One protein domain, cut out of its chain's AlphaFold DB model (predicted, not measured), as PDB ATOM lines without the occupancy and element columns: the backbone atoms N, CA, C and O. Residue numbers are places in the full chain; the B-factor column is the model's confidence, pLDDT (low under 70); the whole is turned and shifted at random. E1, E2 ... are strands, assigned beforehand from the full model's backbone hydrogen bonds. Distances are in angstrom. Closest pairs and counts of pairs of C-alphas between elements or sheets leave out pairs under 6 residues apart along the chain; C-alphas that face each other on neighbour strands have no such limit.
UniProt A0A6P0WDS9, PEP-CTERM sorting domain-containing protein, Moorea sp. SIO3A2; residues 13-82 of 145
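What this domain is: This is residues 13 to 82 of the 145 residues of the protein "PEP-CTERM sorting domain-containing protein" of Moorea sp. SIO3A2 (UniProt A0A6P0WDS9). The domain is a narrow, loosely built sandwich of two strand sheets, partly face to face, with its long strands running roughly along the longest axis. In the larger sheet the long strand E2 has E6 on one side and the shorter E3 and E4, one after the other, on the other side; E1 and E5 make the smaller sheet. The printed part has 70 residues, with no named helix and six named strands, E1 to E6 in chain order, all neighbours antiparallel; the class is all strand. It is loose, with a radius of gyration of the C-alphas of 14.1 A, and spans 45 by 22 by 13 A.

How they stand to each other: E1, residues 14 to 21, is the antiparallel neighbour of E5, residues 63 to 67; N 17 and O 65 are within hydrogen-bond range at 2.9 A. E2, residues 26 to 36, has three antiparallel neighbours in a branched, twisted sheet. It forms a hairpin with E3, residues 41 to 43, with N 35 and O 42 at 2.9 A. E4, residues 47 to 51, lies on the same side of E2 as E3, with N 28 and O 49 at 2.9 A. E6, residues 75 to 82, lies on the other side, with N 31 and O 79 at 2.9 A. The parts of the two sheets that face each other are 9.0 A centre to centre. The closest C-alphas of E1 and E4, Ser 20 and Ser 49, are 5.4 A apart. E2 and E5 are apart.

Where its parts are: E1 begins at C-alpha 14 (-26.424, 11.406, 12.761) and is 23.1 A long. E2 is 30.1 A long. E6 is 22.1 A long and ends at C-alpha 82 (-15.490, 29.774, -0.299).

The domain as a whole: The outline is a rod; the farthest C-alphas, Ala 39 and Asn 55, are 45.9 A apart. The printed part has no cut. The link E4 to E5 is long, with 11 residues. No printed residue is under 70 in pLDDT.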
ATOM      1  N   SER A  13     -30.076  10.540  14.610       88.94
ATOM      2  CA  SER A  13     -28.900   9.900  15.222       88.94
ATOM      3  C   SER A  13     -27.589  10.461  14.694       88.94
ATOM      4  O   SER A  13     -26.558  10.372  15.359       88.94
ATOM      5  N   ASP A  14     -27.621  11.036  13.493       90.38
ATOM      6  CA  ASP A  14     -26.424  11.406  12.761       90.38
ATOM      7  C   ASP A  14     -26.536  12.809  12.170       90.38
ATOM      8  O   ASP A  14     -27.587  13.247  11.688       90.38
ATOM      9  N   LEU A  15     -25.402  13.495  12.166       91.06
ATOM     10  CA  LEU A  15     -25.204  14.789  11.540       91.06
ATOM     11  C   LEU A  15     -24.128  14.652  10.464       91.06
ATOM     12  O   LEU A  15     -23.014  14.199  10.725       91.06
ATOM     13  N   PHE A  16     -24.454  15.089   9.251       93.06
ATOM     14  CA  PHE A  16     -23.525  15.132   8.131       93.06
ATOM     15  C   PHE A  16     -23.282  16.572   7.698       93.06
ATOM     16  O   PHE A  16     -24.223  17.309   7.383       93.06
ATOM     17  N   LEU A  17     -22.010  16.955   7.614       94.31
ATOM     18  CA  LEU A  17     -21.585  18.147   6.891       94.31
ATOM     19  C   LEU A  17     -20.971  17.717   5.566       94.31
ATOM     20  O   LEU A  17     -19.921  17.082   5.532       94.31
ATOM     21  N   ARG A  18     -21.630  18.080   4.471       93.69
ATOM     22  CA  ARG A  18     -21.146  17.832   3.117       93.69
ATOM     23  C   ARG A  18     -20.511  19.095   2.563       93.69
ATOM     24  O   ARG A  18     -21.146  20.149   2.576       93.69
ATOM     25  N   THR A  19     -19.321  18.984   1.998       93.31
ATOM     26  CA  THR A  19     -18.659  20.043   1.228       93.31
ATOM     27  C   THR A  19     -18.456  19.586  -0.208       93.31
ATOM     28  O   THR A  19     -18.186  18.415  -0.487       93.31
ATOM     29  N   SER A  20     -18.606  20.507  -1.158       92.19
ATOM     30  CA  SER A  20     -18.351  20.189  -2.557       92.19
ATOM     31  C   SER A  20     -17.806  21.381  -3.325       92.19
ATOM     32  O   SER A  20     -18.399  22.461  -3.296       92.19
ATOM     33  N   ALA A  21     -16.704  21.151  -4.037       92.31
ATOM     34  CA  ALA A  21     -16.109  22.047  -5.018       92.31
ATOM     35  C   ALA A  21     -15.913  21.277  -6.335       92.31
ATOM     36  O   ALA A  21     -15.110  20.357  -6.412       92.31
ATOM     37  N   ARG A  22     -16.675  21.636  -7.372       88.75
ATOM     38  CA  ARG A  22     -16.776  20.918  -8.668       88.75
ATOM     39  C   ARG A  22     -16.457  21.814  -9.857       88.75
ATOM     40  O   ARG A  22     -16.959  21.633 -10.973       88.75
ATOM     41  N   LYS A  23     -15.740  22.898  -9.597       87.31
ATOM     42  CA  LYS A  23     -15.361  23.870 -10.612       87.31
ATOM     43  C   LYS A  23     -13.884  24.177 -10.458       87.31
ATOM     44  O   LYS A  23     -13.399  24.302  -9.341       87.31
ATOM     45  N   ASN A  24     -13.197  24.300 -11.587       87.75
ATOM     46  CA  ASN A  24     -11.773  24.587 -11.598       87.75
ATOM     47  C   ASN A  24     -11.432  25.811 -10.738       87.75
ATOM     48  O   ASN A  24     -12.145  26.817 -10.810       87.75
ATOM     49  N   ASN A  25     -10.334  25.730  -9.989       88.31
ATOM     50  CA  ASN A  25      -9.855  26.776  -9.088       88.31
ATOM     51  C   ASN A  25     -10.939  27.256  -8.113       88.31
ATOM     52  O   ASN A  25     -11.135  28.459  -7.919       88.31
ATOM     53  N   SER A  26     -11.672  26.307  -7.529       91.62
ATOM     54  CA  SER A  26     -12.606  26.592  -6.445       91.62
ATOM     55  C   SER A  26     -12.306  25.737  -5.228       91.62
ATOM     56  O   SER A  26     -11.862  24.591  -5.337       91.62
ATOM     57  N   SER A  27     -12.545  26.305  -4.055       92.88
ATOM     58  CA  SER A  27     -12.429  25.580  -2.800       92.88
ATOM     59  C   SER A  27     -13.458  26.046  -1.795       92.88
ATOM     60  O   SER A  27     -13.935  27.184  -1.829       92.88
ATOM     61  N   ILE A  28     -13.787  25.148  -0.884       94.56
ATOM     62  CA  ILE A  28     -14.596  25.437   0.282       94.56
ATOM     63  C   ILE A  28     -13.922  24.851   1.514       94.56
ATOM     64  O   ILE A  28     -13.428  23.725   1.482       94.56
ATOM     65  N   VAL A  29     -13.922  25.621   2.595       95.94
ATOM     66  CA  VAL A  29     -13.482  25.183   3.918       95.94
ATOM     67  C   VAL A  29     -14.547  25.579   4.930       95.94
ATOM     68  O   VAL A  29     -14.976  26.733   4.975       95.94
ATOM     69  N   LEU A  30     -14.982  24.609   5.720       95.88
ATOM     70  CA  LEU A  30     -15.745  24.792   6.941       95.88
ATOM     71  C   LEU A  30     -14.764  24.665   8.099       95.88
ATOM     72  O   LEU A  30     -14.187  23.595   8.285       95.88
ATOM     73  N   SER A  31     -14.562  25.751   8.836       96.31
ATOM     74  CA  SER A  31     -13.612  25.798   9.943       96.31
ATOM     75  C   SER A  31     -14.220  26.363  11.212       96.31
ATOM     76  O   SER A  31     -15.288  26.989  11.185       96.31
ATOM     77  N   ASN A  32     -13.525  26.150  12.332       95.75
ATOM     78  CA  ASN A  32     -13.987  26.552  13.665       95.75
ATOM     79  C   ASN A  32     -15.379  25.982  13.974       95.75
ATOM     80  O   ASN A  32     -16.238  26.672  14.523       95.75
ATOM     81  N   LEU A  33     -15.616  24.741  13.539       95.94
ATOM     82  CA  LEU A  33     -16.880  24.056  13.737       95.94
ATOM     83  C   LEU A  33     -17.028  23.698  15.217       95.94
ATOM     84  O   LEU A  33     -16.214  22.960  15.768       95.94
ATOM     85  N   MET A  34     -18.076  24.209  15.855       95.56
ATOM     86  CA  MET A  34     -18.383  23.939  17.255       95.56
ATOM     87  C   MET A  34     -19.804  23.430  17.412       95.56
ATOM     88  O   MET A  34     -20.751  24.049  16.923       95.56
ATOM     89  N   LEU A  35     -19.937  22.327  18.139       94.06
ATOM     90  CA  LEU A  35     -21.209  21.779  18.583       94.06
ATOM     91  C   LEU A  35     -21.394  22.134  20.059       94.06
ATOM     92  O   LEU A  35     -20.567  21.756  20.888       94.06
ATOM     93  N   THR A  36     -22.456  22.859  20.385       94.31
ATOM     94  CA  THR A  36     -22.737  23.320  21.749       94.31
ATOM     95  C   THR A  36     -24.144  22.921  22.155       94.31
ATOM     96  O   THR A  36     -25.091  23.177  21.416       94.31
ATOM     97  N   ASP A  37     -24.292  22.342  23.339       93.19
ATOM     98  CA  ASP A  37     -25.585  22.128  23.987       93.19
ATOM     99  C   ASP A  37     -25.661  22.940  25.299       93.19
ATOM    100  O   ASP A  37     -24.866  23.853  25.533       93.19
ATOM    101  N   SER A  38     -26.641  22.652  26.157       90.50
ATOM    102  CA  SER A  38     -26.799  23.345  27.443       90.50
ATOM    103  C   SER A  38     -25.701  23.042  28.475       90.50
ATOM    104  O   SER A  38     -25.619  23.743  29.482       90.50
ATOM    105  N   ALA A  39     -24.910  21.986  28.280       89.69
ATOM    106  CA  ALA A  39     -23.964  21.450  29.257       89.69
ATOM    107  C   ALA A  39     -22.502  21.480  28.779       89.69
ATOM    108  O   ALA A  39     -21.597  21.635  29.599       89.69
ATOM    109  N   MET A  40     -22.256  21.323  27.480       89.75
ATOM    110  CA  MET A  40     -20.926  21.168  26.907       89.75
ATOM    111  C   MET A  40     -20.778  21.853  25.547       89.75
ATOM    112  O   MET A  40     -21.733  22.226  24.869       89.75
ATOM    113  N   SER A  41     -19.523  22.035  25.149       92.88
ATOM    114  CA  SER A  41     -19.144  22.459  23.805       92.88
ATOM    115  C   SER A  41     -17.987  21.604  23.316       92.88
ATOM    116  O   SER A  41     -17.021  21.396  24.049       92.88
ATOM    117  N   ALA A  42     -18.079  21.132  22.079       91.44
ATOM    118  CA  ALA A  42     -17.066  20.312  21.436       91.44
ATOM    119  C   ALA A  42     -16.632  20.947  20.111       91.44
ATOM    120  O   ALA A  42     -17.464  21.394  19.320       91.44
ATOM    121  N   SER A  43     -15.320  20.971  19.868       94.06
ATOM    122  CA  SER A  43     -14.774  21.325  18.558       94.06
ATOM    123  C   SER A  43     -14.855  20.115  17.638       94.06
ATOM    124  O   SER A  43     -14.480  19.007  18.022       94.06
ATOM    125  N   LEU A  44     -15.301  20.346  16.413       93.00
ATOM    126  CA  LEU A  44     -15.301  19.364  15.339       93.00
ATOM    127  C   LEU A  44     -14.082  19.597  14.433       93.00
ATOM    128  O   LEU A  44     -13.557  20.713  14.401       93.00
ATOM    129  N   PRO A  45     -13.606  18.568  13.708       93.44
ATOM    130  CA  PRO A  45     -12.571  18.758  12.702       93.44
ATOM    131  C   PRO A  45     -13.089  19.624  11.548       93.44
ATOM    132  O   PRO A  45     -14.279  19.616  11.231       93.44
ATOM    133  N   ASP A  46     -12.178  20.339  10.893       92.88
ATOM    134  CA  ASP A  46     -12.501  21.116   9.701       92.88
ATOM    135  C   ASP A  46     -12.916  20.192   8.543       92.88
ATOM    136  O   ASP A  46     -12.370  19.100   8.362       92.88
ATOM    137  N   ALA A  47     -13.855  20.652   7.716       91.94
ATOM    138  CA  ALA A  47     -14.276  19.954   6.501       91.94
ATOM    139  C   ALA A  47     -13.945  20.812   5.281       91.94
ATOM    140  O   ALA A  47     -14.253  22.002   5.251       91.94
ATOM    141  N   SER A  48     -13.337  20.235   4.247       92.75
ATOM    142  CA  SER A  48     -12.934  21.004   3.065       92.75
ATOM    143  C   SER A  48     -13.232  20.266   1.769       92.75
ATOM    144  O   SER A  48     -13.575  19.095   1.767       92.75
ATOM    145  N   SER A  49     -13.215  20.969   0.649       92.19
ATOM    146  CA  SER A  49     -13.242  20.362  -0.681       92.19
ATOM    147  C   SER A  49     -12.565  21.335  -1.635       92.19
ATOM    148  O   SER A  49     -12.800  22.545  -1.565       92.19
ATOM    149  N   VAL A  50     -11.684  20.823  -2.488       91.56
ATOM    150  CA  VAL A  50     -10.878  21.623  -3.412       91.56
ATOM    151  C   VAL A  50     -10.970  20.997  -4.791       91.56
ATOM    152  O   VAL A  50     -10.796  19.790  -4.932       91.56
ATOM    153  N   CYS A  51     -11.187  21.829  -5.805       89.69
ATOM    154  CA  CYS A  51     -11.010  21.442  -7.194       89.69
ATOM    155  C   CYS A  51      -9.913  22.290  -7.839       89.69
ATOM    156  O   CYS A  51     -10.118  23.468  -8.147       89.69
ATOM    157  N   SER A  52      -8.761  21.664  -8.071       84.75
ATOM    158  CA  SER A  52      -7.611  22.277  -8.751       84.75
ATOM    159  C   SER A  52      -7.601  22.027 -10.261       84.75
ATOM    160  O   SER A  52      -6.919  22.737 -10.993       84.75
ATOM    161  N   ASN A  53      -8.331  21.012 -10.733       80.31
ATOM    162  CA  ASN A  53      -8.429  20.643 -12.142       80.31
ATOM    163  C   ASN A  53      -9.850  20.123 -12.420       80.31
ATOM    164  O   ASN A  53     -10.340  19.287 -11.660       80.31
ATOM    165  N   PRO A  54     -10.538  20.585 -13.482       71.81
ATOM    166  CA  PRO A  54     -11.921  20.200 -13.770       71.81
ATOM    167  C   PRO A  54     -12.138  18.698 -13.990       71.81
ATOM    168  O   PRO A  54     -13.267  18.239 -13.836       71.81
ATOM    169  N   ASN A  55     -11.096  17.946 -14.353       78.56
ATOM    170  CA  ASN A  55     -11.202  16.503 -14.578       78.56
ATOM    171  C   ASN A  55     -11.157  15.683 -13.277       78.56
ATOM    172  O   ASN A  55     -11.579  14.532 -13.287       78.56
ATOM    173  N   ASP A  56     -10.704  16.288 -12.176       73.62
ATOM    174  CA  ASP A  56     -10.466  15.613 -10.892       73.62
ATOM    175  C   ASP A  56     -11.549  15.941  -9.846       73.62
ATOM    176  O   ASP A  56     -11.404  15.615  -8.672       73.62
ATOM    177  N   CYS A  57     -12.607  16.656 -10.245       77.88
ATOM    178  CA  CYS A  57     -13.655  17.135  -9.343       77.88
ATOM    179  C   CYS A  57     -15.057  16.895  -9.920       77.88
ATOM    180  O   CYS A  57     -15.838  17.810 -10.221       77.88
ATOM    181  N   GLY A  58     -15.348  15.613 -10.113       74.31
ATOM    182  CA  GLY A  58     -16.599  15.083 -10.613       74.31
ATOM    183  C   GLY A  58     -17.781  15.280  -9.662       74.31
ATOM    184  O   GLY A  58     -17.690  15.780  -8.541       74.31
ATOM    185  N   PHE A  59     -18.960  14.878 -10.137       71.62
ATOM    186  CA  PHE A  59     -20.208  15.034  -9.388       71.62
ATOM    187  C   PHE A  59     -20.225  14.232  -8.074       71.62
ATOM    188  O   PHE A  59     -20.921  14.623  -7.140       71.62
ATOM    189  N   PHE A  60     -19.458  13.149  -7.989       75.81
ATOM    190  CA  PHE A  60     -19.414  12.270  -6.821       75.81
ATOM    191  C   PHE A  60     -18.319  12.655  -5.813       75.81
ATOM    192  O   PHE A  60     -18.289  12.116  -4.713       75.81
ATOM    193  N   ASP A  61     -17.485  13.653  -6.126       80.00
ATOM    194  CA  ASP A  61     -16.333  14.047  -5.302       80.00
ATOM    195  C   ASP A  61     -16.728  15.056  -4.210       80.00
ATOM    196  O   ASP A  61     -16.205  16.170  -4.104       80.00
ATOM    197  N   ALA A  62     -17.724  14.692  -3.403       83.75
ATOM    198  CA  ALA A  62     -18.089  15.439  -2.204       83.75
ATOM    199  C   ALA A  62     -17.380  14.856  -0.977       83.75
ATOM    200  O   ALA A  62     -17.305  13.640  -0.818       83.75
ATOM    201  N   GLN A  63     -16.904  15.726  -0.088       88.62
ATOM    202  CA  GLN A  63     -16.409  15.290   1.215       88.62
ATOM    203  C   GLN A  63     -17.531  15.368   2.243       88.62
ATOM    204  O   GLN A  63     -18.365  16.276   2.207       88.62
ATOM    205  N   TYR A  64     -17.537  14.406   3.160       90.94
ATOM    206  CA  TYR A  64     -18.515  14.303   4.229       90.94
ATOM    207  C   TYR A  64     -17.789  14.201   5.565       90.94
ATOM    208  O   TYR A  64     -16.946  13.327   5.753       90.94
ATOM    209  N   LEU A  65     -18.152  15.075   6.497       92.81
ATOM    210  CA  LEU A  65     -17.873  14.890   7.910       92.81
ATOM    211  C   LEU A  65     -19.123  14.297   8.555       92.81
ATOM    212  O   LEU A  65     -20.170  14.943   8.593       92.81
ATOM    213  N   HIS A  66     -19.002  13.056   9.017       92.69
ATOM    214  CA  HIS A  66     -20.057  12.323   9.705       92.69
ATOM    215  C   HIS A  66     -19.819  12.370  11.210       92.69
ATOM    216  O   HIS A  66     -18.737  12.034  11.690       92.69
ATOM    217  N   ILE A  67     -20.842  12.793  11.939       89.56
ATOM    218  CA  ILE A  67     -20.874  12.806  13.394       89.56
ATOM    219  C   ILE A  67     -22.037  11.909  13.794       89.56
ATOM    220  O   ILE A  67     -23.186  12.198  13.459       89.56
ATOM    221  N   SER A  68     -21.721  10.811  14.469       89.06
ATOM    222  CA  SER A  68     -22.695   9.814  14.898       89.06
ATOM    223  C   SER A  68     -23.094   9.985  16.356       89.06
ATOM    224  O   SER A  68     -22.427  10.685  17.123       89.06
ATOM    225  N   ASN A  69     -24.178   9.310  16.740       84.69
ATOM    226  CA  ASN A  69     -24.729   9.311  18.098       84.69
ATOM    227  C   ASN A  69     -25.044  10.722  18.624       84.69
ATOM    228  O   ASN A  69     -24.903  11.002  19.817       84.69
ATOM    229  N   VAL A  70     -25.463  11.620  17.733       85.75
ATOM    230  CA  VAL A  70     -25.920  12.957  18.112       85.75
ATOM    231  C   VAL A  70     -27.335  12.829  18.659       85.75
ATOM    232  O   VAL A  70     -28.185  12.193  18.042       85.75
ATOM    233  N   SER A  71     -27.595  13.430  19.816       87.06
ATOM    234  CA  SER A  71     -28.918  13.426  20.436       87.06
ATOM    235  C   SER A  71     -29.160  14.720  21.209       87.06
ATOM    236  O   SER A  71     -28.218  15.385  21.635       87.06
ATOM    237  N   GLY A  72     -30.435  15.068  21.389       88.19
ATOM    238  CA  GLY A  72     -30.841  16.273  22.113       88.19
ATOM    239  C   GLY A  72     -30.666  17.570  21.318       88.19
ATOM    240  O   GLY A  72     -30.182  17.587  20.191       88.19
ATOM    241  N   ALA A  73     -31.102  18.686  21.898       91.06
ATOM    242  CA  ALA A  73     -30.992  19.987  21.247       91.06
ATOM    243  C   ALA A  73     -29.546  20.502  21.295       91.06
ATOM    244  O   ALA A  73     -28.933  20.549  22.360       91.06
ATOM    245  N   PHE A  74     -29.033  20.953  20.153       93.50
ATOM    246  CA  PHE A  74     -27.696  21.529  20.044       93.50
ATOM    247  C   PHE A  74     -27.684  22.718  19.078       93.50
ATOM    248  O   PHE A  74     -28.575  22.899  18.247       93.50
ATOM    249  N   THR A  75     -26.633  23.526  19.175       94.94
ATOM    250  CA  THR A  75     -26.289  24.587  18.233       94.94
ATOM    251  C   THR A  75     -24.982  24.223  17.544       94.94
ATOM    252  O   THR A  75     -23.975  23.975  18.204       94.94
ATOM    253  N   LEU A  76     -24.990  24.215  16.212       94.75
ATOM    254  CA  LEU A  76     -23.783  24.111  15.399       94.75
ATOM    255  C   LEU A  76     -23.364  25.511  14.947       94.75
ATOM    256  O   LEU A  76     -24.133  26.209  14.284       94.75
ATOM    257  N   THR A  77     -22.137  25.907  15.269       95.94
ATOM    258  CA  THR A  77     -21.528  27.152  14.783       95.94
ATOM    259  C   THR A  77     -20.258  26.861  13.999       95.94
ATOM    260  O   THR A  77     -19.675  25.788  14.117       95.94
ATOM    261  N   GLY A  78     -19.855  27.798  13.145       95.38
ATOM    262  CA  GLY A  78     -18.636  27.680  12.360       95.38
ATOM    263  C   GLY A  78     -18.532  28.749  11.288       95.38
ATOM    264  O   GLY A  78     -19.388  29.629  11.167       95.38
ATOM    265  N   GLN A  79     -17.462  28.671  10.506       95.62
ATOM    266  CA  GLN A  79     -17.158  29.614   9.440       95.62
ATOM    267  C   GLN A  79     -17.034  28.875   8.113       95.62
ATOM    268  O   GLN A  79     -16.300  27.901   8.000       95.62
ATOM    269  N   SER A  80     -17.744  29.359   7.093       94.19
ATOM    270  CA  SER A  80     -17.607  28.870   5.723       94.19
ATOM    271  C   SER A  80     -16.792  29.866   4.908       94.19
ATOM    272  O   SER A  80     -17.184  31.024   4.759       94.19
ATOM    273  N   THR A  81     -15.664  29.408   4.372       95.00
ATOM    274  CA  THR A  81     -14.834  30.166   3.435       95.00
ATOM    275  C   THR A  81     -14.905  29.497   2.076       95.00
ATOM    276  O   THR A  81     -14.502  28.348   1.921       95.00
ATOM    277  N   MET A  82     -15.419  30.221   1.088       92.94
ATOM    278  CA  MET A  82     -15.490  29.774  -0.299       92.94
ATOM    279  C   MET A  82     -14.564  30.633  -1.150       92.94
ATOM    280  O   MET A  82     -14.655  31.861  -1.117       92.94
TER     281      MET A  82